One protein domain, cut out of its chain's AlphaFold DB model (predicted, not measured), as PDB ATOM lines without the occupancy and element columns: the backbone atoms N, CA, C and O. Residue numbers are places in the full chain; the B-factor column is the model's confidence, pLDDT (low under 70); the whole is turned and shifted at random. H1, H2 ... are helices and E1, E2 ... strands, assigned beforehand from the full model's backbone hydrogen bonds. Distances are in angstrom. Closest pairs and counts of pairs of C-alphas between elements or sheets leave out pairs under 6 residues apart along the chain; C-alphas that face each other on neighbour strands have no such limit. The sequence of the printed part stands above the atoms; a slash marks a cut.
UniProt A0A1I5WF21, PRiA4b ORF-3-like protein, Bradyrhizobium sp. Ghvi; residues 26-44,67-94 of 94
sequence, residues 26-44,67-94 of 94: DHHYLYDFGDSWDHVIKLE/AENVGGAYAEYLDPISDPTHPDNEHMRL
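Overview. This is residues 26 to 44 and 67 to 94 of the 94 residues of the protein "PRiA4b ORF-3-like protein" of Bradyrhizobium sp. Ghvi (UniProt A0A1I5WF21). A two-stranded hairpin, E1 and E2, makes one end of an elongated, loose model; at the other end the short helix H2 folds back onto H1. The 47 printed residues run E1, E2, H1, H2, a mixed class with an antiparallel sheet, order E1 - E2. The radius of gyration of the C-alphas is 13.6 A and the spans are 41 by 23 by 14 A.

Arrangement. Begin with E1, residues 26 to 31, and its antiparallel neighbour E2, residues 37 to 42, at 153 degrees; N 29 and O 39 are 2.8 A apart, within hydrogen-bond range. H1, residues 74 to 82, touches H2, residues 89 to 92, closest at the C-alphas of Pro 80 and Asn 89, 4.9 A. E1 is apart from both helices. In H1, 2 of 5 O i to N i+4 pairs and 4 of 6 O i to N i+3 pairs are within range; H2 is too short for an i+4 pair.

Along the chain. Find C-alpha 26 at (-54.112, -57.127, 77.497); E1 runs 15.8 A, E2 15.9 A. H1 runs 12.2 A from (-50.605, -36.499, 79.769); H2, 5.3 A, ends at (-45.017, -27.359, 84.272).

Size, cuts and confidence. Residues 45 to 66 are not printed, a gap of 26.8 A between C-alphas 44 and 67. Look for pLDDT under 70 at residues 72, 93 and 94.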
ATOM      1  N   ASP A  26     -54.588 -58.446  77.101       86.62
ATOM      2  CA  ASP A  26     -54.112 -57.127  77.497       86.62
ATOM      3  C   ASP A  26     -54.050 -57.093  79.030       86.62
ATOM      4  O   ASP A  26     -55.011 -57.440  79.723       86.62
ATOM      5  N   HIS A  27     -52.905 -56.687  79.571       84.69
ATOM      6  CA  HIS A  27     -52.698 -56.550  81.006       84.69
ATOM      7  C   HIS A  27     -52.614 -55.075  81.372       84.69
ATOM      8  O   HIS A  27     -51.781 -54.350  80.837       84.69
ATOM      9  N   HIS A  28     -53.448 -54.644  82.311       88.31
ATOM     10  CA  HIS A  28     -53.413 -53.283  82.830       88.31
ATOM     11  C   HIS A  28     -52.465 -53.191  84.019       88.31
ATOM     12  O   HIS A  28     -52.451 -54.059  84.898       88.31
ATOM     13  N   TYR A  29     -51.673 -52.130  84.035       85.25
ATOM     14  CA  TYR A  29     -50.708 -51.833  85.071       85.25
ATOM     15  C   TYR A  29     -50.893 -50.389  85.528       85.25
ATOM     16  O   TYR A  29     -50.453 -49.451  84.868       85.25
ATOM     17  N   LEU A  30     -51.556 -50.240  86.676       88.69
ATOM     18  CA  LEU A  30     -51.745 -48.956  87.331       88.69
ATOM     19  C   LEU A  30     -50.468 -48.577  88.091       88.69
ATOM     20  O   LEU A  30     -50.087 -49.256  89.049       88.69
ATOM     21  N   TYR A  31     -49.825 -47.501  87.657       83.19
ATOM     22  CA  TYR A  31     -48.630 -46.921  88.258       83.19
ATOM     23  C   TYR A  31     -48.956 -45.570  88.892       83.19
ATOM     24  O   TYR A  31     -49.804 -44.851  88.377       83.19
ATOM     25  N   ASP A  32     -48.268 -45.257  89.996       79.62
ATOM     26  CA  ASP A  32     -48.455 -44.046  90.804       79.62
ATOM     27  C   ASP A  32     -49.930 -43.786  91.148       79.62
ATOM     28  O   ASP A  32     -50.665 -43.177  90.387       79.62
ATOM     29  N   PHE A  33     -50.401 -44.223  92.317       83.25
ATOM     30  CA  PHE A  33     -51.811 -44.027  92.682       83.25
ATOM     31  C   PHE A  33     -52.216 -42.567  92.917       83.25
ATOM     32  O   PHE A  33     -53.410 -42.316  93.067       83.25
ATOM     33  N   GLY A  34     -51.268 -41.627  92.985       84.50
ATOM     34  CA  GLY A  34     -51.590 -40.202  92.977       84.50
ATOM     35  C   GLY A  34     -52.096 -39.778  91.601       84.50
ATOM     36  O   GLY A  34     -53.216 -39.288  91.477       84.50
ATOM     37  N   ASP A  35     -51.296 -40.060  90.576       82.25
ATOM     38  CA  ASP A  35     -51.586 -39.703  89.187       82.25
ATOM     39  C   ASP A  35     -52.484 -40.728  88.466       82.25
ATOM     40  O   ASP A  35     -53.159 -40.413  87.499       82.25
ATOM     41  N   SER A  36     -52.562 -41.963  88.943       86.81
ATOM     42  CA  SER A  36     -53.338 -43.055  88.344       86.81
ATOM     43  C   SER A  36     -52.973 -43.364  86.880       86.81
ATOM     44  O   SER A  36     -53.857 -43.561  86.043       86.81
ATOM     45  N   TRP A  37     -51.679 -43.464  86.562       84.31
ATOM     46  CA  TRP A  37     -51.220 -43.847  85.222       84.31
ATOM     47  C   TRP A  37     -51.617 -45.292  84.890       84.31
ATOM     48  O   TRP A  37     -51.069 -46.237  85.457       84.31
ATOM     49  N   ASP A  38     -52.550 -45.487  83.953       87.00
ATOM     50  CA  ASP A  38     -52.937 -46.819  83.465       87.00
ATOM     51  C   ASP A  38     -52.123 -47.210  82.224       87.00
ATOM     52  O   ASP A  38     -52.335 -46.708  81.115       87.00
ATOM     53  N   HIS A  39     -51.167 -48.120  82.408       85.94
ATOM     54  CA  HIS A  39     -50.377 -48.679  81.321       85.94
ATOM     55  C   HIS A  39     -50.986 -49.982  80.810       85.94
ATOM     56  O   HIS A  39     -51.157 -50.944  81.557       85.94
ATOM     57  N   VAL A  40     -51.199 -50.066  79.497       89.81
ATOM     58  CA  VAL A  40     -51.608 -51.312  78.840       89.81
ATOM     59  C   VAL A  40     -50.375 -52.064  78.344       89.81
ATOM     60  O   VAL A  40     -49.671 -51.614  77.441       89.81
ATOM     61  N   ILE A  41     -50.137 -53.241  78.911       88.56
ATOM     62  CA  ILE A  41     -49.088 -54.175  78.510       88.56
ATOM     63  C   ILE A  41     -49.715 -55.237  77.611       88.56
ATOM     64  O   ILE A  41     -50.543 -56.034  78.052       88.56
ATOM     65  N   LYS A  42     -49.286 -55.266  76.348       88.19
ATOM     66  CA  LYS A  42     -49.783 -56.214  75.348       88.19
ATOM     67  C   LYS A  42     -48.757 -57.296  75.080       88.19
ATOM     68  O   LYS A  42     -47.606 -57.013  74.750       88.19
ATOM     69  N   LEU A  43     -49.184 -58.548  75.184       86.69
ATOM     70  CA  LEU A  43     -48.357 -59.675  74.785       86.69
ATOM     71  C   LEU A  43     -48.469 -59.893  73.275       86.69
ATOM     72  O   LEU A  43     -49.447 -60.452  72.781       86.69
ATOM     73  N   GLU A  44     -47.452 -59.465  72.534       85.94
ATOM     74  CA  GLU A  44     -47.477 -59.561  71.071       85.94
ATOM     75  C   GLU A  44     -47.087 -60.946  70.555       85.94
ATOM     76  O   GLU A  44     -47.721 -61.481  69.640       85.94
ATOM     77  N   ALA A  67     -43.982 -36.619  82.582       75.62
ATOM     78  CA  ALA A  67     -43.214 -36.356  83.784       75.62
ATOM     79  C   ALA A  67     -43.920 -36.966  85.008       75.62
ATOM     80  O   ALA A  67     -45.137 -37.119  85.009       75.62
ATOM     81  N   GLU A  68     -43.164 -37.317  86.045       74.25
ATOM     82  CA  GLU A  68     -43.746 -37.794  87.306       74.25
ATOM     83  C   GLU A  68     -44.515 -36.657  88.001       74.25
ATOM     84  O   GLU A  68     -44.053 -35.513  87.993       74.25
ATOM     85  N   ASN A  69     -45.617 -36.985  88.688       75.25
ATOM     86  CA  ASN A  69     -46.434 -36.050  89.473       75.25
ATOM     87  C   ASN A  69     -47.067 -34.914  88.648       75.25
ATOM     88  O   ASN A  69     -47.119 -33.769  89.104       75.25
ATOM     89  N   VAL A  70     -47.531 -35.210  87.432       73.81
ATOM     90  CA  VAL A  70     -48.219 -34.224  86.570       73.81
ATOM     91  C   VAL A  70     -49.733 -34.431  86.503       73.81
ATOM     92  O   VAL A  70     -50.399 -33.781  85.703       73.81
ATOM     93  N   GLY A  71     -50.295 -35.301  87.347       73.31
ATOM     94  CA  GLY A  71     -51.743 -35.423  87.524       73.31
ATOM     95  C   GLY A  71     -52.434 -36.408  86.580       73.31
ATOM     96  O   GLY A  71     -53.628 -36.270  86.330       73.31
ATOM     97  N   GLY A  72     -51.716 -37.398  86.039       69.12
ATOM     98  CA  GLY A  72     -52.338 -38.571  85.401       69.12
ATOM     99  C   GLY A  72     -52.845 -38.418  83.973       69.12
ATOM    100  O   GLY A  72     -52.996 -39.405  83.251       69.12
ATOM    101  N   ALA A  73     -53.095 -37.190  83.529       72.25
ATOM    102  CA  ALA A  73     -53.560 -36.897  82.183       72.25
ATOM    103  C   ALA A  73     -52.446 -36.230  81.370       72.25
ATOM    104  O   ALA A  73     -52.265 -35.015  81.390       72.25
ATOM    105  N   TYR A  74     -51.705 -37.024  80.591       72.69
ATOM    106  CA  TYR A  74     -50.605 -36.499  79.769       72.69
ATOM    107  C   TYR A  74     -51.050 -35.395  78.802       72.69
ATOM    108  O   TYR A  74     -50.308 -34.449  78.569       72.69
ATOM    109  N   ALA A  75     -52.265 -35.491  78.259       72.81
ATOM    110  CA  ALA A  75     -52.807 -34.467  77.370       72.81
ATOM    111  C   ALA A  75     -52.943 -33.103  78.071       72.81
ATOM    112  O   ALA A  75     -52.590 -32.086  77.487       72.81
ATOM    113  N   GLU A  76     -53.370 -33.092  79.335       71.56
ATOM    114  CA  GLU A  76     -53.520 -31.867  80.132       71.56
ATOM    115  C   GLU A  76     -52.157 -31.255  80.492       71.56
ATOM    116  O   GLU A  76     -52.035 -30.042  80.632       71.56
ATOM    117  N   TYR A  77     -51.109 -32.081  80.555       73.19
ATOM    118  CA  TYR A  77     -49.724 -31.632  80.696       73.19
ATOM    119  C   TYR A  77     -49.139 -31.041  79.399       73.19
ATOM    120  O   TYR A  77     -48.310 -30.131  79.448       73.19
ATOM    121  N   LEU A  78     -49.543 -31.546  78.226       78.12
ATOM    122  CA  LEU A  78     -48.984 -31.124  76.937       78.12
ATOM    123  C   LEU A  78     -49.355 -29.684  76.557       78.12
ATOM    124  O   LEU A  78     -48.525 -28.981  75.973       78.12
ATOM    125  N   ASP A  79     -50.566 -29.244  76.893       78.56
ATOM    126  CA  ASP A  79     -51.059 -27.917  76.517       78.56
ATOM    127  C   ASP A  79     -50.182 -26.797  77.115       78.56
ATOM    128  O   ASP A  79     -49.583 -26.048  76.332       78.56
ATOM    129  N   PRO A  80     -49.959 -26.723  78.447       76.88
ATOM    130  CA  PRO A  80     -49.118 -25.690  79.042       76.88
ATOM    131  C   PRO A  80     -47.680 -25.691  78.539       76.88
ATOM    132  O   PRO A  80     -47.118 -24.620  78.351       76.88
ATOM    133  N   ILE A  81     -47.054 -26.855  78.318       79.94
ATOM    134  CA  ILE A  81     -45.632 -26.923  77.932       79.94
ATOM    135  C   ILE A  81     -45.396 -26.581  76.457       79.94
ATOM    136  O   ILE A  81     -44.292 -26.157  76.094       79.94
ATOM    137  N   SER A  82     -46.412 -26.794  75.615       83.06
ATOM    138  CA  SER A  82     -46.345 -26.561  74.171       83.06
ATOM    139  C   SER A  82     -46.449 -25.078  73.804       83.06
ATOM    140  O   SER A  82     -45.930 -24.677  72.761       83.06
ATOM    141  N   ASP A  83     -47.025 -24.260  74.691       83.56
ATOM    142  CA  ASP A  83     -47.130 -22.808  74.555       83.56
ATOM    143  C   ASP A  83     -46.254 -22.085  75.601       83.56
ATOM    144  O   ASP A  83     -46.628 -21.999  76.772       83.56
ATOM    145  N   PRO A  84     -45.101 -21.506  75.203       83.75
ATOM    146  CA  PRO A  84     -44.231 -20.735  76.095       83.75
ATOM    147  C   PRO A  84     -44.895 -19.523  76.764       83.75
ATOM    148  O   PRO A  84     -44.325 -18.975  77.702       83.75
ATOM    149  N   THR A  85     -46.043 -19.063  76.261       86.12
ATOM    150  CA  THR A  85     -46.791 -17.929  76.823       86.12
ATOM    151  C   THR A  85     -47.902 -18.353  77.778       86.12
ATOM    152  O   THR A  85     -48.519 -17.494  78.413       86.12
ATOM    153  N   HIS A  86     -48.140 -19.661  77.923       82.81
ATOM    154  CA  HIS A  86     -49.136 -20.185  78.842       82.81
ATOM    155  C   HIS A  86     -48.765 -19.824  80.295       82.81
ATOM    156  O   HIS A  86     -47.606 -19.994  80.684       82.81
ATOM    157  N   PRO A  87     -49.714 -19.357  81.128       84.00
ATOM    158  CA  PRO A  87     -49.429 -18.923  82.503       84.00
ATOM    159  C   PRO A  87     -48.780 -20.017  83.363       84.00
ATOM    160  O   PRO A  87     -47.917 -19.721  84.185       84.00
ATOM    161  N   ASP A  88     -49.140 -21.278  83.119       77.94
ATOM    162  CA  ASP A  88     -48.587 -22.435  83.834       77.94
ATOM    163  C   ASP A  88     -47.334 -23.044  83.171       77.94
ATOM    164  O   ASP A  88     -46.804 -24.039  83.661       77.94
ATOM    165  N   ASN A  89     -46.829 -22.471  82.067       81.12
ATOM    166  CA  ASN A  89     -45.699 -23.027  81.308       81.12
ATOM    167  C   ASN A  89     -44.431 -23.182  82.167       81.12
ATOM    168  O   ASN A  89     -43.789 -24.229  82.138       81.12
ATOM    169  N   GLU A  90     -44.102 -22.160  82.962       77.12
ATOM    170  CA  GLU A  90     -42.928 -22.162  83.846       77.12
ATOM    171  C   GLU A  90     -43.070 -23.163  85.002       77.12
ATOM    172  O   GLU A  90     -42.091 -23.778  85.406       77.12
ATOM    173  N   HIS A  91     -44.287 -23.371  85.514       73.50
ATOM    174  CA  HIS A  91     -44.542 -24.317  86.605       73.50
ATOM    175  C   HIS A  91     -44.568 -25.781  86.139       73.50
ATOM    176  O   HIS A  91     -44.263 -26.674  86.924       73.50
ATOM    177  N   MET A  92     -44.924 -26.022  84.874       73.56
ATOM    178  CA  MET A  92     -45.017 -27.359  84.272       73.56
ATOM    179  C   MET A  92     -43.704 -27.819  83.609       73.56
ATOM    180  O   MET A  92     -43.536 -29.003  83.297       73.56
ATOM    181  N   ARG A  93     -42.752 -26.906  83.384       68.38
ATOM    182  CA  ARG A  93     -41.382 -27.244  82.979       68.38
ATOM    183  C   ARG A  93     -40.584 -27.693  84.204       68.38
ATOM    184  O   ARG A  93     -40.108 -26.865  84.972       68.38
ATOM    185  N   LEU A  94     -40.460 -29.007  84.373       60.72
ATOM    186  CA  LEU A  94     -39.547 -29.628  85.341       60.72
ATOM    187  C   LEU A  94     -38.085 -29.543  84.888       60.72
ATOM    188  O   LEU A  94     -37.835 -29.677  83.666       60.72
TER     189      LEU A  94